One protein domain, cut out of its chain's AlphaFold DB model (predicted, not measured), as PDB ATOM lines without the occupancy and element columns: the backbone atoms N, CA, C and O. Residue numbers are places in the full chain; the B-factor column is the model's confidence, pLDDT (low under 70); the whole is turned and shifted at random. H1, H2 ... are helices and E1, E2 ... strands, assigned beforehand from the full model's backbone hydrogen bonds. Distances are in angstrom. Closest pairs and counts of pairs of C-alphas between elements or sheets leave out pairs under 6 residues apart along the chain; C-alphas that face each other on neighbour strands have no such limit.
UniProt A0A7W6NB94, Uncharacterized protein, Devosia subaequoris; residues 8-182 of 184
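AT A GLANCE: This is residues 8 to 182 of the 184 residues of an uncharacterized protein of Devosia subaequoris (UniProt A0A7W6NB94). A four-stranded sheet has one face covered by two helices, H4 and H5, which run along the strands, and its other face is bare of named helices. H2 crosses over H4 on its side away from the sheet and meets H5 with residues 26 to 30 alone, H3 packs on H4, H1 and H6 meet far from the sheet, and in the last stretch residues 169 to 176 stick out. The printed part has 175 residues, with six named helices and four named strands in the order H1 H2 H3 H4 E1 H5 H6 E2 E3 E4; the mixed sheet runs E2, E3, E1, E4. The class is mixed, helices and strands, and the whole is compact, with a radius of gyration of the C-alphas of 15.7 A and spans of 46 by 38 by 35 A.

HOW THE PARTS SIT: Inner strands E1, residues 90 to 95, and E3, residues 143 to 148, are parallel at 19 degrees, with N 91 and O 143 2.8 A apart, within hydrogen-bond range. Edge strand E4, residues 160 to 164, is parallel to E1 at 15 degrees, with N 94 and O 162 at 2.8 A. Edge strand E2, residues 135 to 137, forms a hairpin with E3, antiparallel at 174 degrees, with N 136 and O 144 at 2.9 A. H4, residues 70 to 85, lies over E1 and E4 at a height over the sheet of 9.8 A. H5, residues 98 to 113, lies over E3 at 8.2 A on the same face, making two layers, helices on one face of a sheet. H4 and H5 touch at a steep tilt of 45 degrees; their closest C-alphas, of Ile 76 and Thr 108, are 5.0 A apart. The hub H2, residues 19 to 30, touches H4 at 69 degrees, a tilt only just steep; the closest C-alphas, of Val 23 and Ala 77, are 5.7 A apart. H3, residues 40 to 54, touches H4, the closest C-alphas being Ala 53 and Leu 82 at 7.1 A. H1, residues 8 to 17, touches H6, residues 115 to 120, the closest C-alphas being Arg 12 and Thr 120 at 5.3 A. Every O i to N i+4 pair is within hydrogen-bond range in H1, H2, H3, H5 and H6, but 8 of 12 in H4.

IN THESE COORDINATES: H1 begins at C-alpha 8 (135.634, 130.018, 123.543) and E4 ends at C-alpha 164 (137.100, 104.949, 102.053). H5 measures 22.2 A, H3 21.2 A, H4 21.0 A, E3 16.6 A and E1 16.5 A. H4 has a kink of 28 degrees near residue 78.

THE WHOLE: The C-alphas farthest apart, of Arg 9 and Arg 172, are 48.5 A apart. The printed part has no cut; the links H3 to H4, H6 to E2 and E3 to E4 are long. Mean pLDDT of the printed part is 87.4, and residues 149 to 155 and 165 to 182 are under 70.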
ATOM      1  N   GLU A   8     136.674 130.724 124.303       90.56
ATOM      2  CA  GLU A   8     135.634 130.018 123.543       90.56
ATOM      3  C   GLU A   8     135.401 130.602 122.144       90.56
ATOM      4  O   GLU A   8     134.969 129.908 121.220       90.56
ATOM      5  N   ARG A   9     135.596 131.914 121.980       91.88
ATOM      6  CA  ARG A   9     135.487 132.578 120.682       91.88
ATOM      7  C   ARG A   9     136.719 132.289 119.829       91.88
ATOM      8  O   ARG A   9     136.547 132.046 118.638       91.88
ATOM      9  N   GLU A  10     137.904 132.249 120.434       93.56
ATOM     10  CA  GLU A  10     139.151 131.850 119.765       93.56
ATOM     11  C   GLU A  10     139.087 130.401 119.294       93.56
ATOM     12  O   GLU A  10     139.265 130.143 118.107       93.56
ATOM     13  N   LEU A  11     138.714 129.468 120.177       94.56
ATOM     14  CA  LEU A  11     138.558 128.059 119.821       94.56
ATOM     15  C   LEU A  11     137.598 127.889 118.641       94.56
ATOM     16  O   LEU A  11     137.913 127.203 117.675       94.56
ATOM     17  N   ARG A  12     136.440 128.558 118.669       95.81
ATOM     18  CA  ARG A  12     135.495 128.511 117.543       95.81
ATOM     19  C   ARG A  12     136.086 129.072 116.254       95.81
ATOM     20  O   ARG A  12     135.749 128.565 115.191       95.81
ATOM     21  N   ALA A  13     136.923 130.105 116.318       95.75
ATOM     22  CA  ALA A  13     137.600 130.622 115.133       95.75
ATOM     23  C   ALA A  13     138.581 129.583 114.565       95.75
ATOM     24  O   ALA A  13     138.498 129.288 113.373       95.75
ATOM     25  N   TYR A  14     139.401 128.956 115.418       97.00
ATOM     26  CA  TYR A  14     140.315 127.881 115.017       97.00
ATOM     27  C   TYR A  14     139.572 126.704 114.386       97.00
ATOM     28  O   TYR A  14     139.878 126.326 113.265       97.00
ATOM     29  N   LEU A  15     138.511 126.199 115.025       98.06
ATOM     30  CA  LEU A  15     137.722 125.077 114.496       98.06
ATOM     31  C   LEU A  15     137.072 125.373 113.132       98.06
ATOM     32  O   LEU A  15     136.771 124.449 112.374       98.06
ATOM     33  N   ARG A  16     136.820 126.646 112.802       97.06
ATOM     34  CA  ARG A  16     136.280 127.037 111.490       97.06
ATOM     35  C   ARG A  16     137.361 127.215 110.437       97.06
ATOM     36  O   ARG A  16     137.075 126.970 109.273       97.06
ATOM     37  N   GLN A  17     138.544 127.680 110.809       96.94
ATOM     38  CA  GLN A  17     139.582 128.070 109.853       96.94
ATOM     39  C   GLN A  17     140.620 126.971 109.624       96.94
ATOM     40  O   GLN A  17     141.152 126.868 108.523       96.94
ATOM     41  N   ASP A  18     140.860 126.135 110.632       97.62
ATOM     42  CA  ASP A  18     141.877 125.095 110.621       97.62
ATOM     43  C   ASP A  18     141.235 123.705 110.732       97.62
ATOM     44  O   ASP A  18     140.577 123.357 111.720       97.62
ATOM     45  N   LEU A  19     141.409 122.903 109.678       98.12
ATOM     46  CA  LEU A  19     140.866 121.550 109.623       98.12
ATOM     47  C   LEU A  19     141.579 120.600 110.598       98.12
ATOM     48  O   LEU A  19     140.926 119.697 111.111       98.12
ATOM     49  N   SER A  20     142.870 120.795 110.883       97.38
ATOM     50  CA  SER A  20     143.617 119.949 111.823       97.38
ATOM     51  C   SER A  20     143.083 120.125 113.245       97.38
ATOM     52  O   SER A  20     142.704 119.143 113.886       97.38
ATOM     53  N   CYS A  21     142.874 121.373 113.681       97.31
ATOM     54  CA  CYS A  21     142.223 121.664 114.963       97.31
ATOM     55  C   CYS A  21     140.803 121.083 115.038       97.31
ATOM     56  O   CYS A  21     140.379 120.560 116.073       97.31
ATOM     57  N   PHE A  22     140.038 121.163 113.942       98.50
ATOM     58  CA  PHE A  22     138.709 120.554 113.890       98.50
ATOM     59  C   PHE A  22     138.764 119.024 114.007       98.50
ATOM     60  O   PHE A  22     137.920 118.429 114.677       98.50
ATOM     61  N   VAL A  23     139.749 118.387 113.373       98.19
ATOM     62  CA  VAL A  23     139.963 116.934 113.402       98.19
ATOM     63  C   VAL A  23     140.352 116.455 114.794       98.19
ATOM     64  O   VAL A  23     139.794 115.458 115.245       98.19
ATOM     65  N   GLU A  24     141.233 117.169 115.491       97.31
ATOM     66  CA  GLU A  24     141.560 116.903 116.896       97.31
ATOM     67  C   GLU A  24     140.299 116.970 117.769       97.31
ATOM     68  O   GLU A  24     139.946 116.004 118.444       97.31
ATOM     69  N   LYS A  25     139.516 118.050 117.653       97.81
ATOM     70  CA  LYS A  25     138.280 118.187 118.439       97.81
ATOM     71  C   LYS A  25     137.236 117.114 118.118       97.81
ATOM     72  O   LYS A  25     136.484 116.673 118.997       97.81
ATOM     73  N   ALA A  26     137.156 116.713 116.851       98.12
ATOM     74  CA  ALA A  26     136.306 115.621 116.407       98.12
ATOM     75  C   ALA A  26     136.776 114.274 116.976       98.12
ATOM     76  O   ALA A  26     135.935 113.483 117.400       98.12
ATOM     77  N   PHE A  27     138.086 114.031 117.028       97.06
ATOM     78  CA  PHE A  27     138.659 112.827 117.621       97.06
ATOM     79  C   PHE A  27     138.302 112.713 119.104       97.06
ATOM     80  O   PHE A  27     137.697 111.716 119.482       97.06
ATOM     81  N   ASP A  28     138.535 113.756 119.902       96.56
ATOM     82  CA  ASP A  28     138.188 113.767 121.335       96.56
ATOM     83  C   ASP A  28     136.702 113.477 121.591       96.56
ATOM     84  O   ASP A  28     136.314 112.910 122.611       96.56
ATOM     85  N   THR A  29     135.843 113.897 120.658       97.25
ATOM     86  CA  THR A  29     134.399 113.666 120.742       97.25
ATOM     87  C   THR A  29     134.037 112.207 120.453       97.25
ATOM     88  O   THR A  29     133.110 111.674 121.062       97.25
ATOM     89  N   LEU A  30     134.713 111.579 119.490       96.00
ATOM     90  CA  LEU A  30     134.388 110.235 119.008       96.00
ATOM     91  C   LEU A  30     135.091 109.134 119.800       96.00
ATOM     92  O   LEU A  30     134.529 108.057 119.971       96.00
ATOM     93  N   GLU A  31     136.292 109.413 120.295       94.81
ATOM     94  CA  GLU A  31     137.163 108.474 120.996       94.81
ATOM     95  C   GLU A  31     137.567 109.036 122.376       94.81
ATOM     96  O   GLU A  31     138.754 109.161 122.666       94.81
ATOM     97  N   PRO A  32     136.613 109.360 123.275       94.38
ATOM     98  CA  PRO A  32     136.892 110.077 124.529       94.38
ATOM     99  C   PRO A  32     137.766 109.301 125.525       94.38
ATOM    100  O   PRO A  32     138.243 109.864 126.507       94.38
ATOM    101  N   SER A  33     137.938 107.995 125.320       94.94
ATOM    102  CA  SER A  33     138.801 107.135 126.139       94.94
ATOM    103  C   SER A  33     140.203 106.951 125.553       94.94
ATOM    104  O   SER A  33     141.020 106.261 126.160       94.94
ATOM    105  N   THR A  34     140.482 107.543 124.392       92.69
ATOM    106  CA  THR A  34     141.771 107.453 123.708       92.69
ATOM    107  C   THR A  34     142.415 108.831 123.691       92.69
ATOM    108  O   THR A  34     141.799 109.803 123.268       92.69
ATOM    109  N   THR A  35     143.670 108.927 124.125       92.94
ATOM    110  CA  THR A  35     144.426 110.179 124.027       92.94
ATOM    111  C   THR A  35     144.734 110.483 122.565       92.94
ATOM    112  O   THR A  35     145.259 109.625 121.852       92.94
ATOM    113  N   TYR A  36     144.427 111.700 122.118       92.31
ATOM    114  CA  TYR A  36     144.864 112.172 120.812       92.31
ATOM    115  C   TYR A  36     146.389 112.314 120.791       92.31
ATOM    116  O   TYR A  36     146.966 113.106 121.536       92.31
ATOM    117  N   GLU A  37     147.045 111.542 119.929       92.12
ATOM    118  CA  GLU A  37     148.476 111.668 119.675       92.12
ATOM    119  C   GLU A  37     148.689 112.386 118.348       92.12
ATOM    120  O   GLU A  37     148.570 111.807 117.262       92.12
ATOM    121  N   HIS A  38     149.000 113.674 118.446       92.12
ATOM    122  CA  HIS A  38     149.266 114.487 117.277       92.12
ATOM    123  C   HIS A  38     150.513 114.003 116.523       92.12
ATOM    124  O   HIS A  38     151.533 113.640 117.114       92.12
ATOM    125  N   ASN A  39     150.448 114.023 115.192       90.81
ATOM    126  CA  ASN A  39     151.550 113.620 114.333       90.81
ATOM    127  C   ASN A  39     151.479 114.375 112.999       90.81
ATOM    128  O   ASN A  39     150.392 114.589 112.460       90.81
ATOM    129  N   TRP A  40     152.639 114.716 112.434       92.81
ATOM    130  CA  TRP A  40     152.783 115.566 111.247       92.81
ATOM    131  C   TRP A  40     151.974 115.074 110.031       92.81
ATOM    132  O   TRP A  40     151.568 115.864 109.177       92.81
ATOM    133  N   HIS A  41     151.707 113.766 109.926       90.25
ATOM    134  CA  HIS A  41     150.925 113.216 108.814       90.25
ATOM    135  C   HIS A  41     149.445 113.616 108.868       90.25
ATOM    136  O   HIS A  41     148.795 113.648 107.822       90.25
ATOM    137  N   ILE A  42     148.921 113.932 110.057       92.94
ATOM    138  CA  ILE A  42     147.554 114.428 110.243       92.94
ATOM    139  C   ILE A  42     147.450 115.835 109.658       92.94
ATOM    140  O   ILE A  42     146.548 116.081 108.858       92.94
ATOM    141  N   ASP A  43     148.409 116.714 109.957       94.50
ATOM    142  CA  ASP A  43     148.476 118.054 109.362       94.50
ATOM    143  C   ASP A  43     148.620 117.985 107.850       94.50
ATOM    144  O   ASP A  43     147.903 118.663 107.117       94.50
ATOM    145  N   HIS A  44     149.505 117.114 107.363       94.25
ATOM    146  CA  HIS A  44     149.696 116.933 105.932       94.25
ATOM    147  C   HIS A  44     148.404 116.449 105.252       94.25
ATOM    148  O   HIS A  44     148.026 116.957 104.196       94.25
ATOM    149  N   LEU A  45     147.684 115.500 105.858       94.88
ATOM    150  CA  LEU A  45     146.383 115.050 105.363       94.88
ATOM    151  C   LEU A  45     145.353 116.190 105.363       94.88
ATOM    152  O   LEU A  45     144.670 116.394 104.357       94.88
ATOM    153  N   CYS A  46     145.269 116.953 106.454       97.19
ATOM    154  CA  CYS A  46     144.361 118.090 106.574       97.19
ATOM    155  C   CYS A  46     144.679 119.180 105.548       97.19
ATOM    156  O   CYS A  46     143.762 119.718 104.939       97.19
ATOM    157  N   TRP A  47     145.954 119.449 105.272       97.00
ATOM    158  CA  TRP A  47     146.366 120.408 104.250       97.00
ATOM    159  C   TRP A  47     145.837 120.031 102.861       97.00
ATOM    160  O   TRP A  47     145.216 120.854 102.186       97.00
ATOM    161  N   HIS A  48     146.000 118.769 102.445       97.56
ATOM    162  CA  HIS A  48     145.472 118.298 101.156       97.56
ATOM    163  C   HIS A  48     143.943 118.322 101.106       97.56
ATOM    164  O   HIS A  48     143.371 118.720 100.093       97.56
ATOM    165  N   LEU A  49     143.266 117.953 102.196       97.88
ATOM    166  CA  LEU A  49     141.805 118.027 102.284       97.88
ATOM    167  C   LEU A  49     141.295 119.475 102.227       97.88
ATOM    168  O   LEU A  49     140.309 119.748 101.545       97.88
ATOM    169  N   SER A  50     141.992 120.428 102.847       97.81
ATOM    170  CA  SER A  50     141.676 121.857 102.734       97.81
ATOM    171  C   SER A  50     141.801 122.361 101.294       97.81
ATOM    172  O   SER A  50     140.967 123.147 100.846       97.81
ATOM    173  N   ARG A  51     142.765 121.850 100.514       97.88
ATOM    174  CA  ARG A  51     142.849 122.140  99.069       97.88
ATOM    175  C   ARG A  51     141.688 121.545  98.274       97.88
ATOM    176  O   ARG A  51     141.235 122.164  97.314       97.88
ATOM    177  N   VAL A  52     141.175 120.379  98.671       97.69
ATOM    178  CA  VAL A  52     139.933 119.828  98.097       97.69
ATOM    179  C   VAL A  52     138.745 120.732  98.426       97.69
ATOM    180  O   VAL A  52     137.955 121.044  97.540       97.69
ATOM    181  N   ALA A  53     138.641 121.211  99.669       97.06
ATOM    182  CA  ALA A  53     137.584 122.136 100.076       97.06
ATOM    183  C   ALA A  53     137.622 123.468  99.312       97.06
ATOM    184  O   ALA A  53     136.566 123.998  98.967       97.06
ATOM    185  N   ALA A  54     138.822 123.982  99.029       96.38
ATOM    186  CA  ALA A  54     139.037 125.200  98.249       96.38
ATOM    187  C   ALA A  54     138.787 125.020  96.739       96.38
ATOM    188  O   ALA A  54     138.668 126.007  96.019       96.38
ATOM    189  N   GLY A  55     138.701 123.780  96.243       95.56
ATOM    190  CA  GLY A  55     138.599 123.479  94.811       95.56
ATOM    191  C   GLY A  55     139.945 123.440  94.075       95.56
ATOM    192  O   GLY A  55     139.980 123.097  92.895       95.56
ATOM    193  N   ASP A  56     141.056 123.699  94.770       96.81
ATOM    194  CA  ASP A  56     142.419 123.630  94.226       96.81
ATOM    195  C   ASP A  56     142.854 122.197  93.887       96.81
ATOM    196  O   ASP A  56     143.782 121.980  93.105       96.81
ATOM    197  N   CYS A  57     142.222 121.203  94.515       94.44
ATOM    198  CA  CYS A  57     142.445 119.787  94.261       94.44
ATOM    199  C   CYS A  57     141.108 119.093  93.996       94.44
ATOM    200  O   CYS A  57     140.320 118.857  94.904       94.44
ATOM    201  N   THR A  58     140.846 118.727  92.745       92.31
ATOM    202  CA  THR A  58     139.582 118.072  92.360       92.31
ATOM    203  C   THR A  58     139.625 116.550  92.498       92.31
ATOM    204  O   THR A  58     138.585 115.893  92.463       92.31
ATOM    205  N   ARG A  59     140.826 115.968  92.633       92.12
ATOM    206  CA  ARG A  59     141.053 114.524  92.777       92.12
ATOM    207  C   ARG A  59     142.215 114.271  93.730       92.12
ATOM    208  O   ARG A  59     143.362 114.540  93.382       92.12
ATOM    209  N   LEU A  60     141.914 113.705  94.894       93.69
ATOM    210  CA  LEU A  60     142.895 113.370  95.923       93.69
ATOM    211  C   LEU A  60     142.901 111.857  96.174       93.69
ATOM    212  O   LEU A  60     141.852 111.256  96.391       93.69
ATOM    213  N   LEU A  61     144.091 111.254  96.175       93.12
ATOM    214  CA  LEU A  61     144.311 109.873  96.602       93.12
ATOM    215  C   LEU A  61     145.134 109.873  97.891       93.12
ATOM    216  O   LEU A  61     146.274 110.336  97.902       93.12
ATOM    217  N   ILE A  62     144.572 109.314  98.960       88.69
ATOM    218  CA  ILE A  62     145.222 109.216 100.269       88.69
ATOM    219  C   ILE A  62     145.693 107.774 100.464       88.69
ATOM    220  O   ILE A  62     144.870 106.863 100.531       88.69
ATOM    221  N   ASN A  63     147.008 107.559 100.556       85.69
ATOM    222  CA  ASN A  63     147.594 106.243 100.816       85.69
ATOM    223  C   ASN A  63     148.400 106.265 102.118       85.69
ATOM    224  O   ASN A  63     149.597 106.544 102.123       85.69
ATOM    225  N   VAL A  64     147.726 105.974 103.226       82.19
ATOM    226  CA  VAL A  64     148.322 105.930 104.567       82.19
ATOM    227  C   VAL A  64     148.039 104.578 105.231       82.19
ATOM    228  O   VAL A  64     147.030 103.943 104.909       82.19
ATOM    229  N   PRO A  65     148.902 104.106 106.152       78.81
ATOM    230  CA  PRO A  65     148.704 102.825 106.827       78.81
ATOM    231  C   PRO A  65     147.361 102.735 107.575       78.81
ATOM    232  O   PRO A  65     146.809 103.761 107.980       78.81
ATOM    233  N   PRO A  66     146.835 101.522 107.833       74.69
ATOM    234  CA  PRO A  66     145.694 101.341 108.726       74.69
ATOM    235  C   PRO A  66     145.952 101.955 110.109       74.69
ATOM    236  O   PRO A  66     147.084 101.943 110.587       74.69
ATOM    237  N   ARG A  67     144.885 102.419 110.774       75.19
ATOM    238  CA  ARG A  67     144.929 103.077 112.100       75.19
ATOM    239  C   ARG A  67     145.694 104.412 112.142       75.19
ATOM    240  O   ARG A  67     146.141 104.827 113.196       75.19
ATOM    241  N   SER A  68     145.786 105.106 111.014       79.69
ATOM    242  CA  SER A  68     146.368 106.456 110.884       79.69
ATOM    243  C   SER A  68     145.336 107.583 111.035       79.69
ATOM    244  O   SER A  68     145.480 108.646 110.445       79.69
ATOM    245  N   MET A  69     144.211 107.320 111.709       88.69
ATOM    246  CA  MET A  69     143.060 108.235 111.799       88.69
ATOM    247  C   MET A  69     142.403 108.644 110.467       88.69
ATOM    248  O   MET A  69     141.407 109.363 110.490       88.69
ATOM    249  N   LYS A  70     142.845 108.116 109.314       89.56
ATOM    250  CA  LYS A  70     142.342 108.505 107.982       89.56
ATOM    251  C   LYS A  70     140.817 108.563 107.852       89.56
ATOM    252  O   LYS A  70     140.306 109.484 107.232       89.56
ATOM    253  N   SER A  71     140.088 107.610 108.434       91.69
ATOM    254  CA  SER A  71     138.630 107.527 108.303       91.69
ATOM    255  C   SER A  71     137.941 108.560 109.188       91.69
ATOM    256  O   SER A  71     136.965 109.172 108.760       91.69
ATOM    257  N   ILE A  72     138.483 108.818 110.385       94.25
ATOM    258  CA  ILE A  72     138.022 109.914 111.244       94.25
ATOM    259  C   ILE A  72     138.257 111.241 110.521       94.25
ATOM    260  O   ILE A  72     137.329 112.028 110.378       94.25
ATOM    261  N   THR A  73     139.456 111.457 109.981       96.19
ATOM    262  CA  THR A  73     139.810 112.701 109.292       96.19
ATOM    263  C   THR A  73     139.007 112.901 108.003       96.19
ATOM    264  O   THR A  73     138.278 113.881 107.879       96.19
ATOM    265  N   ALA A  74     139.099 111.979 107.044       96.00
ATOM    266  CA  ALA A  74     138.585 112.164 105.686       96.00
ATOM    267  C   ALA A  74     137.106 111.789 105.514       96.00
ATOM    268  O   ALA A  74     136.437 112.381 104.672       96.00
ATOM    269  N   SER A  75     136.576 110.837 106.292       95.75
ATOM    270  CA  SER A  75     135.224 110.282 106.083       95.75
ATOM    271  C   SER A  75     134.191 110.749 107.115       95.75
ATOM    272  O   SER A  75     132.988 110.524 106.915       95.75
ATOM    273  N   ILE A  76     134.640 111.377 108.210       97.75
ATOM    274  CA  ILE A  76     133.792 111.844 109.316       97.75
ATOM    275  C   ILE A  76     133.974 113.351 109.548       97.75
ATOM    276  O   ILE A  76     133.049 114.127 109.305       97.75
ATOM    277  N   ALA A  77     135.168 113.774 109.974       98.38
ATOM    278  CA  ALA A  77     135.459 115.155 110.340       98.38
ATOM    279  C   ALA A  77     135.420 116.087 109.123       98.38
ATOM    280  O   ALA A  77     134.744 117.110 109.160       98.38
ATOM    281  N   PHE A  78     136.062 115.717 108.014       98.56
ATOM    282  CA  PHE A  78     136.088 116.552 106.814       98.56
ATOM    283  C   PHE A  78     134.691 116.807 106.205       98.56
ATOM    284  O   PHE A  78     134.357 117.973 105.984       98.56
ATOM    285  N   PRO A  79     133.810 115.799 106.015       98.31
ATOM    286  CA  PRO A  79     132.423 116.038 105.614       98.31
ATOM    287  C   PRO A  79     131.645 116.922 106.587       98.31
ATOM    288  O   PRO A  79     130.881 117.779 106.147       98.31
ATOM    289  N   ALA A  80     131.830 116.729 107.900       98.62
ATOM    290  CA  ALA A  80     131.196 117.578 108.902       98.62
ATOM    291  C   ALA A  80     131.667 119.030 108.750       98.62
ATOM    292  O   ALA A  80     130.845 119.928 108.631       98.62
ATOM    293  N   TRP A  81     132.975 119.260 108.660       98.75
ATOM    294  CA  TRP A  81     133.552 120.591 108.491       98.75
ATOM    295  C   TRP A  81     133.060 121.288 107.212       98.75
ATOM    296  O   TRP A  81     132.641 122.445 107.261       98.75
ATOM    297  N   LEU A  82     133.001 120.568 106.086       98.56
ATOM    298  CA  LEU A  82     132.448 121.081 104.827       98.56
ATOM    299  C   LEU A  82     130.978 121.492 104.949       98.56
ATOM    300  O   LEU A  82     130.621 122.585 104.514       98.56
ATOM    301  N   LEU A  83     130.136 120.649 105.556       98.62
ATOM    302  CA  LEU A  83     128.728 120.980 105.809       98.62
ATOM    303  C   LEU A  83     128.578 122.133 106.807       98.62
ATOM    304  O   LEU A  83     127.593 122.867 106.757       98.62
ATOM    305  N   GLY A  84     129.527 122.290 107.727       98.50
ATOM    306  CA  GLY A  84     129.585 123.412 108.656       98.50
ATOM    307  C   GLY A  84     129.730 124.754 107.938       98.50
ATOM    308  O   GLY A  84     129.073 125.737 108.302       98.50
ATOM    309  N   HIS A  85     130.567 124.789 106.900       98.44
ATOM    310  CA  HIS A  85     130.784 125.973 106.069       98.44
ATOM    311  C   HIS A  85     129.671 126.203 105.054       98.44
ATOM    312  O   HIS A  85     129.153 127.319 104.966       98.44
ATOM    313  N   GLU A  86     129.278 125.141 104.352       98.19
ATOM    314  CA  GLU A  86     128.313 125.165 103.258       98.19
ATOM    315  C   GLU A  86     127.273 124.046 103.450       98.19
ATOM    316  O   GLU A  86     127.439 122.932 102.935       98.19
ATOM    317  N   PRO A  87     126.190 124.312 104.205       98.44
ATOM    318  CA  PRO A  87     125.174 123.308 104.498       98.44
ATOM    319  C   PRO A  87     124.432 122.801 103.257       98.44
ATOM    320  O   PRO A  87     123.818 121.739 103.336       98.44
ATOM    321  N   SER A  88     124.490 123.513 102.129       98.12
ATOM    322  CA  SER A  88     123.894 123.111 100.849       98.12
ATOM    323  C   SER A  88     124.671 122.005 100.109       98.12
ATOM    324  O   SER A  88     124.118 121.373  99.203       98.12
ATOM    325  N   LYS A  89     125.923 121.708 100.509       97.81
ATOM    326  CA  LYS A  89     126.762 120.690  99.851       97.81
ATOM    327  C   LYS A  89     126.157 119.289  99.919       97.81
ATOM    328  O   LYS A  89     125.608 118.855 100.934       97.81
ATOM    329  N   ARG A  90     126.341 118.542  98.834       97.44
ATOM    330  CA  ARG A  90     125.928 117.148  98.651       97.44
ATOM    331  C   ARG A  90     127.160 116.255  98.628       97.44
ATOM    332  O   ARG A  90     127.881 116.187  97.638       97.44
ATOM    333  N   ILE A  91     127.403 115.572  99.736       97.31
ATOM    334  CA  ILE A  91     128.582 114.741  99.962       97.31
ATOM    335  C   ILE A  91     128.163 113.274  99.935       97.31
ATOM    336  O   ILE A  91     127.248 112.856 100.650       97.31
ATOM    337  N   MET A  92     128.851 112.477  99.128       95.19
ATOM    338  CA  MET A  92     128.671 111.034  99.069       95.19
ATOM    339  C   MET A  92     129.890 110.338  99.663       95.19
ATOM    340  O   MET A  92     131.001 110.505  99.172       95.19
ATOM    341  N   CYS A  93     129.677 109.534 100.699       94.25
ATOM    342  CA  CYS A  93     130.704 108.707 101.314       94.25
ATOM    343  C   CYS A  93     130.433 107.244 100.961       94.25
ATOM    344  O   CYS A  93     129.460 106.648 101.434       94.25
ATOM    345  N   VAL A  94     131.299 106.677 100.132       91.25
ATOM    346  CA  VAL A  94     131.282 105.271  99.743       91.25
ATOM    347  C   VAL A  94     132.308 104.527 100.583       91.25
ATOM    348  O   VAL A  94     133.440 104.985 100.752       91.25
ATOM    349  N   SER A  95     131.924 103.383 101.130       87.38
ATOM    350  CA  SER A  95     132.829 102.539 101.908       87.38
ATOM    351  C   SER A  95     132.676 101.070 101.534       87.38
ATOM    352  O   SER A  95     131.719 100.686 100.867       87.38
ATOM    353  N   PHE A  96     133.614 100.228 101.972       80.31
ATOM    354  CA  PHE A  96     133.656  98.816 101.569       80.31
ATOM    355  C   PHE A  96     132.357  98.029 101.846       80.31
ATOM    356  O   PHE A  96     132.020  97.127 101.081       80.31
ATOM    357  N   SER A  97     131.635  98.340 102.928       86.00
ATOM    358  CA  SER A  97     130.380  97.682 103.305       86.00
ATOM    359  C   SER A  97     129.341  98.692 103.770       86.00
ATOM    360  O   SER A  97     129.688  99.765 104.273       86.00
ATOM    361  N   ASP A  98     128.063  98.329 103.646       87.62
ATOM    362  CA  ASP A  98     126.952  99.163 104.114       87.62
ATOM    363  C   ASP A  98     127.036  99.428 105.621       87.62
ATOM    364  O   ASP A  98     126.795 100.547 106.070       87.62
ATOM    365  N   ASP A  99     127.444  98.431 106.411       89.44
ATOM    366  CA  ASP A  99     127.609  98.592 107.855       89.44
ATOM    367  C   ASP A  99     128.729  99.563 108.218       89.44
ATOM    368  O   ASP A  99     128.556 100.390 109.117       89.44
ATOM    369  N   PHE A 100     129.859  99.504 107.509       89.94
ATOM    370  CA  PHE A 100     130.957 100.433 107.749       89.94
ATOM    371  C   PHE A 100     130.578 101.852 107.304       89.94
ATOM    372  O   PHE A 100     130.735 102.795 108.077       89.94
ATOM    373  N   ALA A 101     129.957 102.001 106.128       91.56
ATOM    374  CA  ALA A 101     129.443 103.287 105.654       91.56
ATOM    375  C   ALA A 101     128.428 103.898 106.641       91.56
ATOM    376  O   ALA A 101     128.483 105.093 106.963       91.56
ATOM    377  N   ARG A 102     127.523 103.065 107.173       93.31
ATOM    378  CA  ARG A 102     126.533 103.442 108.187       93.31
ATOM    379  C   ARG A 102     127.192 103.852 109.501       93.31
ATOM    380  O   ARG A 102     126.761 104.846 110.077       93.31
ATOM    381  N   LYS A 103     128.225 103.140 109.968       94.44
ATOM    382  CA  LYS A 103     128.985 103.527 111.169       94.44
ATOM    383  C   LYS A 103     129.559 104.936 111.013       94.44
ATOM    384  O   LYS A 103     129.240 105.800 111.821       94.44
ATOM    385  N   LEU A 104     130.299 105.199 109.932       95.56
ATOM    386  CA  LEU A 104     130.902 106.516 109.681       95.56
ATOM    387  C   LEU A 104     129.844 107.632 109.602       95.56
ATOM    388  O   LEU A 104     130.090 108.775 109.984       95.56
ATOM    389  N   SER A 105     128.645 107.306 109.115       96.69
ATOM    390  CA  SER A 105     127.505 108.226 109.090       96.69
ATOM    391  C   SER A 105     126.961 108.544 110.470       96.69
ATOM    392  O   SER A 105     126.688 109.704 110.772       96.69
ATOM    393  N   VAL A 106     126.823 107.528 111.321       97.19
ATOM    394  CA  VAL A 106     126.414 107.711 112.714       97.19
ATOM    395  C   VAL A 106     127.447 108.552 113.457       97.19
ATOM    396  O   VAL A 106     127.053 109.507 114.116       97.19
ATOM    397  N   ASP A 107     128.737 108.281 113.274       97.75
ATOM    398  CA  ASP A 107     129.821 109.052 113.891       97.75
ATOM    399  C   ASP A 107     129.800 110.515 113.404       97.75
ATOM    400  O   ASP A 107     129.873 111.448 114.204       97.75
ATOM    401  N   THR A 108     129.556 110.743 112.105       98.31
ATOM    402  CA  THR A 108     129.358 112.105 111.573       98.31
ATOM    403  C   THR A 108     128.156 112.777 112.235       98.31
ATOM    404  O   THR A 108     128.257 113.912 112.691       98.31
ATOM    405  N   ARG A 109     127.015 112.084 112.342       97.75
ATOM    406  CA  ARG A 109     125.819 112.615 113.011       97.75
ATOM    407  C   ARG A 109     126.106 112.997 114.461       97.75
ATOM    408  O   ARG A 109     125.648 114.056 114.882       97.75
ATOM    409  N   THR A 110     126.847 112.167 115.195       97.44
ATOM    410  CA  THR A 110     127.247 112.443 116.580       97.44
ATOM    411  C   THR A 110     127.972 113.783 116.671       97.44
ATOM    412  O   THR A 110     127.562 114.624 117.467       97.44
ATOM    413  N   LEU A 111     128.953 114.042 115.793       97.75
ATOM    414  CA  LEU A 111     129.637 115.341 115.727       97.75
ATOM    415  C   LEU A 111     128.661 116.497 115.475       97.75
ATOM    416  O   LEU A 111     128.644 117.461 116.238       97.75
ATOM    417  N   LEU A 112     127.813 116.376 114.445       97.88
ATOM    418  CA  LEU A 112     126.853 117.417 114.042       97.88
ATOM    419  C   LEU A 112     125.844 117.776 115.150       97.88
ATOM    420  O   LEU A 112     125.284 118.874 115.167       97.88
ATOM    421  N   GLN A 113     125.576 116.836 116.058       96.62
ATOM    422  CA  GLN A 113     124.651 117.009 117.176       96.62
ATOM    423  C   GLN A 113     125.312 117.563 118.443       96.62
ATOM    424  O   GLN A 113     124.590 117.938 119.366       96.62
ATOM    425  N   THR A 114     126.642 117.659 118.495       98.12
ATOM    426  CA  THR A 114     127.324 118.253 119.649       98.12
ATOM    427  C   THR A 114     127.073 119.754 119.760       98.12
ATOM    428  O   THR A 114     126.957 120.478 118.767       98.12
ATOM    429  N   GLU A 115     127.045 120.244 120.997       97.69
ATOM    430  CA  GLU A 115     126.877 121.670 121.270       97.69
ATOM    431  C   GLU A 115     128.025 122.501 120.681       97.69
ATOM    432  O   GLU A 115     127.788 123.546 120.071       97.69
ATOM    433  N   TRP A 116     129.269 122.029 120.817       97.75
ATOM    434  CA  TRP A 116     130.429 122.746 120.294       97.75
ATOM    435  C   TRP A 116     130.347 122.887 118.773       97.75
ATOM    436  O   TRP A 116     130.602 123.977 118.259       97.75
ATOM    437  N   TYR A 117     129.915 121.847 118.053       98.50
ATOM    438  CA  TYR A 117     129.753 121.909 116.604       98.50
ATOM    439  C   TYR A 117     128.649 122.896 116.221       98.50
ATOM    440  O   TYR A 117     128.859 123.762 115.378       98.50
ATOM    441  N   GLN A 118     127.489 122.841 116.881       98.12
ATOM    442  CA  GLN A 118     126.355 123.725 116.581       98.12
ATOM    443  C   GLN A 118     126.644 125.200 116.874       98.12
ATOM    444  O   GLN A 118     126.163 126.075 116.145       98.12
ATOM    445  N   ARG A 119     127.435 125.480 117.917       97.25
ATOM    446  CA  ARG A 119     127.947 126.821 118.234       97.25
ATOM    447  C   ARG A 119     129.030 127.262 117.248       97.25
ATOM    448  O   ARG A 119     129.125 128.453 116.951       97.25
ATOM    449  N   THR A 120     129.836 126.322 116.753       98.38
ATOM    450  CA  THR A 120     130.881 126.573 115.753       98.38
ATOM    451  C   THR A 120     130.278 126.818 114.379       98.38
ATOM    452  O   THR A 120     130.754 127.706 113.701       98.38
ATOM    453  N   PHE A 121     129.200 126.135 113.989       98.38
ATOM    454  CA  PHE A 121     128.542 126.255 112.684       98.38
ATOM    455  C   PHE A 121     127.023 126.461 112.840       98.38
ATOM    456  O   PHE A 121     126.230 125.546 112.620       98.38
ATOM    457  N   PRO A 122     126.570 127.675 113.207       97.44
ATOM    458  CA  PRO A 122     125.168 127.925 113.543       97.44
ATOM    459  C   PRO A 122     124.193 127.816 112.359       97.44
ATOM    460  O   PRO A 122     123.011 127.579 112.587       97.44
ATOM    461  N   ARG A 123     124.664 127.960 111.113       97.62
ATOM    462  CA  ARG A 123     123.833 127.755 109.910       97.62
ATOM    463  C   ARG A 123     123.594 126.277 109.610       97.62
ATOM    464  O   ARG A 123     122.541 125.908 109.107       97.62
ATOM    465  N   MET A 124     124.554 125.420 109.954       98.19
ATOM    466  CA  MET A 124     124.430 123.992 109.713       98.19
ATOM    467  C   MET A 124     123.421 123.395 110.696       98.19
ATOM    468  O   MET A 124     123.636 123.388 111.913       98.19
ATOM    469  N   ARG A 125     122.309 122.879 110.168       97.75
ATOM    470  CA  ARG A 125     121.284 122.156 110.927       97.75
ATOM    471  C   ARG A 125     120.838 120.927 110.150       97.75
ATOM    472  O   ARG A 125     120.679 120.978 108.934       97.75
ATOM    473  N   LEU A 126     120.604 119.825 110.859       97.88
ATOM    474  CA  LEU A 126     119.956 118.645 110.289       97.88
ATOM    475  C   LEU A 126     118.460 118.926 110.108       97.88
ATOM    476  O   LEU A 126     117.808 119.409 111.031       97.88
ATOM    477  N   ALA A 127     117.907 118.586 108.944       96.50
ATOM    478  CA  ALA A 127     116.486 118.788 108.654       96.50
ATOM    479  C   ALA A 127     115.572 117.860 109.475       96.50
ATOM    480  O   ALA A 127     114.427 118.201 109.759       96.50
ATOM    481  N   SER A 128     116.073 116.687 109.875       93.12
ATOM    482  CA  SER A 128     115.337 115.729 110.704       93.12
ATOM    483  C   SER A 128     115.928 115.638 112.106       93.12
ATOM    484  O   SER A 128     117.142 115.509 112.271       93.12
ATOM    485  N   LYS A 129     115.054 115.594 113.121       87.06
ATOM    486  CA  LYS A 129     115.427 115.275 114.512       87.06
ATOM    487  C   LYS A 129     115.853 113.810 114.690       87.06
ATOM    488  O   LYS A 129     116.560 113.489 115.637       87.06
ATOM    489  N   ARG A 130     115.413 112.920 113.792       86.94
ATOM    490  CA  ARG A 130     115.756 111.488 113.756       86.94
ATOM    491  C   ARG A 130     116.235 111.137 112.344       86.94
ATOM    492  O   ARG A 130     115.497 110.513 111.581       86.94
ATOM    493  N   PRO A 131     117.421 111.618 111.937       83.00
ATOM    494  CA  PRO A 131     117.917 111.396 110.589       83.00
ATOM    495  C   PRO A 131     118.231 109.913 110.386       83.00
ATOM    496  O   PRO A 131     118.638 109.207 111.317       83.00
ATOM    497  N   ARG A 132     118.059 109.449 109.150       86.88
ATOM    498  CA  ARG A 132     118.392 108.075 108.775       86.88
ATOM    499  C   ARG A 132     119.893 107.871 108.924       86.88
ATOM    500  O   ARG A 132     120.682 108.749 108.591       86.88
ATOM    501  N   ASN A 133     120.297 106.686 109.367       88.06
ATOM    502  CA  ASN A 133     121.718 106.396 109.547       88.06
ATOM    503  C   ASN A 133     122.487 106.397 108.215       88.06
ATOM    504  O   ASN A 133     123.695 106.548 108.232       88.06
ATOM    505  N   THR A 134     121.827 106.261 107.066       89.94
ATOM    506  CA  THR A 134     122.465 106.296 105.738       89.94
ATOM    507  C   THR A 134     122.399 107.666 105.065       89.94
ATOM    508  O   THR A 134     123.080 107.881 104.070       89.94
ATOM    509  N   GLU A 135     121.607 108.609 105.580       93.62
ATOM    510  CA  GLU A 135     121.401 109.900 104.925       93.62
ATOM    511  C   GLU A 135     121.117 111.007 105.943       93.62
ATOM    512  O   GLU A 135     120.061 111.043 106.582       93.62
ATOM    513  N   LEU A 136     122.074 111.928 106.063       97.06
ATOM    514  CA  LEU A 136     121.982 113.116 106.902       97.06
ATOM    515  C   LEU A 136     121.680 114.315 106.007       97.06
ATOM    516  O   LEU A 136     122.578 114.831 105.349       97.06
ATOM    517  N   THR A 137     120.422 114.744 105.960       97.69
ATOM    518  CA  THR A 137     119.992 115.917 105.184       97.69
ATOM    519  C   THR A 137     120.055 117.181 106.030       97.69
ATOM    520  O   THR A 137     119.660 117.162 107.202       97.69
ATOM    521  N   THR A 138     120.495 118.285 105.438       98.25
ATOM    522  CA  THR A 138     120.551 119.599 106.089       98.25
ATOM    523  C   THR A 138     119.290 120.421 105.809       98.25
ATOM    524  O   THR A 138     118.515 120.105 104.904       98.25
ATOM    525  N   THR A 139     119.068 121.489 106.575       98.06
ATOM    526  CA  THR A 139     117.979 122.457 106.341       98.06
ATOM    527  C   THR A 139     118.143 123.274 105.060       98.06
ATOM    528  O   THR A 139     117.179 123.883 104.619       98.06
ATOM    529  N   GLU A 140     119.330 123.274 104.449       98.00
ATOM    530  CA  GLU A 140     119.616 123.961 103.178       98.00
ATOM    531  C   GLU A 140     119.654 122.981 101.992       98.00
ATOM    532  O   GLU A 140     120.301 123.228 100.979       98.00
ATOM    533  N   HIS A 141     118.966 121.838 102.119       96.00
ATOM    534  CA  HIS A 141     118.837 120.806 101.080       96.00
ATOM    535  C   HIS A 141     120.158 120.159 100.609       96.00
ATOM    536  O   HIS A 141     120.182 119.467  99.585       96.00
ATOM    537  N   GLY A 142     121.238 120.324 101.376       97.44
ATOM    538  CA  GLY A 142     122.455 119.524 101.259       97.44
ATOM    539  C   GLY A 142     122.330 118.191 101.991       97.44
ATOM    540  O   GLY A 142     121.345 117.922 102.693       97.44
ATOM    541  N   TYR A 143     123.336 117.332 101.843       97.12
ATOM    542  CA  TYR A 143     123.366 116.054 102.548       97.12
ATOM    543  C   TYR A 143     124.748 115.427 102.669       97.12
ATOM    544  O   TYR A 143     125.648 115.683 101.877       97.12
ATOM    545  N   ARG A 144     124.856 114.490 103.613       96.81
ATOM    546  CA  ARG A 144     125.845 113.411 103.618       96.81
ATOM    547  C   ARG A 144     125.133 112.075 103.406       96.81
ATOM    548  O   ARG A 144     124.343 111.659 104.256       96.81
ATOM    549  N   PHE A 145     125.443 111.389 102.312       95.06
ATOM    550  CA  PHE A 145     124.910 110.065 101.985       95.06
ATOM    551  C   PHE A 145     125.972 108.982 102.201       95.06
ATOM    552  O   PHE A 145     127.109 109.148 101.770       95.06
ATOM    553  N   ALA A 146     125.612 107.885 102.865       93.19
ATOM    554  CA  ALA A 146     126.462 106.716 103.067       93.19
ATOM    555  C   ALA A 146     126.000 105.559 102.176       93.19
ATOM    556  O   ALA A 146     124.829 105.183 102.224       93.19
ATOM    557  N   ALA A 147     126.936 104.968 101.436       88.81
ATOM    558  CA  ALA A 147     126.705 103.785 100.611       88.81
ATOM    559  C   ALA A 147     127.831 102.755 100.791       88.81
ATOM    560  O   ALA A 147     129.002 103.128 100.865       88.81
ATOM    561  N   GLY A 148     127.491 101.467 100.844       80.81
ATOM    562  CA  GLY A 148     128.450 100.373 100.710       80.81
ATOM    563  C   GLY A 148     128.773 100.034  99.250       80.81
ATOM    564  O   GLY A 148     128.110 100.509  98.320       80.81
ATOM    565  N   ASN A 149     129.766  99.162  99.038       66.88
ATOM    566  CA  ASN A 149     130.055  98.587  97.721       66.88
ATOM    567  C   ASN A 149     128.830  97.809  97.204       66.88
ATOM    568  O   ASN A 149     128.487  96.759  97.738       66.88
ATOM    569  N   GLY A 150     128.193  98.321  96.148       57.31
ATOM    570  CA  GLY A 150     126.997  97.728  95.535       57.31
ATOM    571  C   GLY A 150     125.685  98.452  95.857       57.31
ATOM    572  O   GLY A 150     124.661  98.137  95.251       57.31
ATOM    573  N   GLY A 151     125.701  99.453  96.744       59.03
ATOM    574  CA  GLY A 151     124.561 100.346  96.937       59.03
ATOM    575  C   GLY A 151     124.277 101.159  95.670       59.03
ATOM    576  O   GLY A 151     125.203 101.602  94.988       59.03
ATOM    577  N   SER A 152     122.998 101.373  95.340       54.88
ATOM    578  CA  SER A 152     122.623 102.200  94.186       54.88
ATOM    579  C   SER A 152     123.026 103.661  94.425       54.88
ATOM    580  O   SER A 152     122.327 104.430  95.082       54.88
ATOM    581  N   VAL A 153     124.194 104.021  93.898       60.94
ATOM    582  CA  VAL A 153     124.721 105.391  93.794       60.94
ATOM    583  C   VAL A 153     124.101 106.134  92.594       60.94
ATOM    584  O   VAL A 153     124.167 107.360  92.504       60.94
ATOM    585  N   LEU A 154     123.467 105.403  91.670       56.00
ATOM    586  CA  LEU A 154     122.940 105.932  90.413       56.00
ATOM    587  C   LEU A 154     121.786 106.923  90.645       56.00
ATOM    588  O   LEU A 154     120.840 106.647  91.381       56.00
ATOM    589  N   GLY A 155     121.863 108.080  89.981       64.62
ATOM    590  CA  GLY A 155     120.799 109.093  89.948       64.62
ATOM    591  C   GLY A 155     120.867 110.180  91.029       64.62
ATOM    592  O   GLY A 155     120.044 111.093  91.009       64.62
ATOM    593  N   ARG A 156     121.843 110.136  91.949       70.38
ATOM    594  CA  ARG A 156     122.078 111.201  92.942       70.38
ATOM    595  C   ARG A 156     123.299 112.038  92.558       70.38
ATOM    596  O   ARG A 156     124.385 111.495  92.384       70.38
ATOM    597  N   GLY A 157     123.135 113.357  92.455       82.19
ATOM    598  CA  GLY A 157     124.264 114.276  92.260       82.19
ATOM    599  C   GLY A 157     125.160 114.343  93.502       82.19
ATOM    600  O   GLY A 157     124.701 114.103  94.615       82.19
ATOM    601  N   ALA A 158     126.434 114.678  93.350       90.50
ATOM    602  CA  ALA A 158     127.318 114.941  94.482       90.50
ATOM    603  C   ALA A 158     128.311 116.039  94.103       90.50
ATOM    604  O   ALA A 158     128.853 116.017  93.001       90.50
ATOM    605  N   ASP A 159     128.554 116.963  95.029       94.19
ATOM    606  CA  ASP A 159     129.616 117.969  94.918       94.19
ATOM    607  C   ASP A 159     130.967 117.379  95.346       94.19
ATOM    608  O   ASP A 159     132.022 117.834  94.912       94.19
ATOM    609  N   LEU A 160     130.934 116.354  96.206       95.62
ATOM    610  CA  LEU A 160     132.105 115.628  96.681       95.62
ATOM    611  C   LEU A 160     131.783 114.140  96.834       95.62
ATOM    612  O   LEU A 160     130.782 113.771  97.451       95.62
ATOM    613  N   ILE A 161     132.676 113.290  96.326       94.25
ATOM    614  CA  ILE A 161     132.639 111.840  96.531       94.25
ATOM    615  C   ILE A 161     133.891 111.436  97.306       94.25
ATOM    616  O   ILE A 161     135.010 111.679  96.860       94.25
ATOM    617  N   ILE A 162     133.694 110.804  98.458       93.44
ATOM    618  CA  ILE A 162     134.746 110.230  99.296       93.44
ATOM    619  C   ILE A 162     134.614 108.718  99.222       93.44
ATOM    620  O   ILE A 162     133.535 108.180  99.456       93.44
ATOM    621  N   VAL A 163     135.710 108.034  98.909       90.50
ATOM    622  CA  VAL A 163     135.760 106.572  98.840       90.50
ATOM    623  C   VAL A 163     136.767 106.077  99.874       90.50
ATOM    624  O   VAL A 163     137.966 106.293  99.713       90.50
ATOM    625  N   ASP A 164     136.281 105.437 100.937       80.19
ATOM    626  CA  ASP A 164     137.100 104.949 102.053       80.19
ATOM    627  C   ASP A 164     137.262 103.425 101.995       80.19
ATOM    628  O   ASP A 164     136.276 102.685 101.994       80.19
ATOM    629  N   ASP A 165     138.516 102.970 101.935       66.31
ATOM    630  CA  ASP A 165     138.921 101.562 101.832       66.31
ATOM    631  C   ASP A 165     138.098 100.731 100.817       66.31
ATOM    632  O   ASP A 165     137.459  99.744 101.187       66.31
ATOM    633  N   PRO A 166     138.123 101.058  99.508       52.16
ATOM    634  CA  PRO A 166     137.339 100.326  98.508       52.16
ATOM    635  C   PRO A 166     137.803  98.874  98.275       52.16
ATOM    636  O   PRO A 166     137.120  98.119  97.583       52.16
ATOM    637  N   ILE A 167     138.956  98.465  98.823       47.03
ATOM    638  CA  ILE A 167     139.606  97.179  98.543       47.03
ATOM    639  C   ILE A 167     139.897  96.435  99.852       47.03
ATOM    640  O   ILE A 167     140.686  96.885 100.684       47.03
ATOM    641  N   LYS A 168     139.341  95.224  99.997       41.78
ATOM    642  CA  LYS A 168     139.864  94.220 100.936       41.78
ATOM    643  C   LYS A 168     141.317  93.971 100.541       41.78
ATOM    644  O   LYS A 168     141.541  93.583  99.403       41.78
ATOM    645  N   ARG A 169     142.272  94.208 101.447       41.16
ATOM    646  CA  ARG A 169     143.725  93.988 101.298       41.16
ATOM    647  C   ARG A 169     144.056  92.760 100.426       41.16
ATOM    648  O   ARG A 169     144.290  91.670 100.933       41.16
ATOM    649  N   ILE A 170     144.109  92.963  99.114       37.06
ATOM    650  CA  ILE A 170     144.815  92.138  98.147       37.06
ATOM    651  C   ILE A 170     145.882  93.083  97.632       37.06
ATOM    652  O   ILE A 170     145.609  94.021  96.885       37.06
ATOM    653  N   VAL A 171     147.096  92.893  98.132       35.78
ATOM    654  CA  VAL A 171     148.276  93.592  97.640       35.78
ATOM    655  C   VAL A 171     148.358  93.337  96.136       35.78
ATOM    656  O   VAL A 171     148.634  92.214  95.719       35.78
ATOM    657  N   ARG A 172     148.136  94.361  95.307       30.28
ATOM    658  CA  ARG A 172     148.621  94.330  93.929       30.28
ATOM    659  C   ARG A 172     149.023  95.720  93.447       30.28
ATOM    660  O   ARG A 172     148.211  96.619  93.267       30.28
ATOM    661  N   HIS A 173     150.335  95.842  93.285       45.53
ATOM    662  CA  HIS A 173     151.081  96.883  92.587       45.53
ATOM    663  C   HIS A 173     150.432  97.289  91.258       45.53
ATOM    664  O   HIS A 173     150.339  96.417  90.403       45.53
ATOM    665  N   GLN A 174     150.143  98.582  91.041       31.36
ATOM    666  CA  GLN A 174     150.299  99.289  89.746       31.36
ATOM    667  C   GLN A 174     150.511 100.804  89.979       31.36
ATOM    668  O   GLN A 174     150.009 101.331  90.965       31.36
ATOM    669  N   ARG A 175     151.328 101.470  89.139       36.16
ATOM    670  CA  ARG A 175     151.837 102.876  89.193       36.16
ATOM    671  C   ARG A 175     150.885 103.901  88.503       36.16
ATOM    672  O   ARG A 175     149.870 103.466  87.980       36.16
ATOM    673  N   PRO A 176     151.206 105.214  88.424       39.41
ATOM    674  CA  PRO A 176     151.156 106.203  89.495       39.41
ATOM    675  C   PRO A 176     150.034 107.248  89.281       39.41
ATOM    676  O   PRO A 176     149.837 107.772  88.192       39.41
ATOM    677  N   TRP A 177     149.349 107.596  90.369       41.62
ATOM    678  CA  TRP A 177     148.666 108.886  90.534       41.62
ATOM    679  C   TRP A 177     149.630 109.826  91.272       41.62
ATOM    680  O   TRP A 177     150.646 109.347  91.786       41.62
ATOM    681  N   HIS A 178     149.336 111.125  91.386       43.56
ATOM    682  CA  HIS A 178     150.033 111.955  92.375       43.56
ATOM    683  C   HIS A 178     149.799 111.339  93.756       43.56
ATOM    684  O   HIS A 178     148.676 111.271  94.253       43.56
ATOM    685  N   ARG A 179     150.867 110.752  94.293       46.91
ATOM    686  CA  ARG A 179     150.862 109.890  95.467       46.91
ATOM    687  C   ARG A 179     151.463 110.657  96.617       46.91
ATOM    688  O   ARG A 179     152.591 111.124  96.523       46.91
ATOM    689  N   ILE A 180     150.730 110.693  97.711       47.94
ATOM    690  CA  ILE A 180     151.302 110.937  99.023       47.94
ATOM    691  C   ILE A 180     151.480 109.544  99.616       47.94
ATOM    692  O   ILE A 180     150.498 108.870  99.923       47.94
ATOM    693  N   GLY A 181     152.719 109.071  99.652       43.00
ATOM    694  CA  GLY A 181     153.105 107.838 100.319       43.00
ATOM    695  C   GLY A 181     154.229 108.172 101.282       43.00
ATOM    696  O   GLY A 181     155.185 108.833 100.890       43.00
ATOM    697  N   PHE A 182     154.088 107.744 102.529       46.50
ATOM    698  CA  PHE A 182     155.154 107.827 103.515       46.50
ATOM    699  C   PHE A 182     155.783 106.448 103.629       46.50
ATOM    700  O   PHE A 182     155.233 105.565 104.290       46.50
TER     701      PHE A 182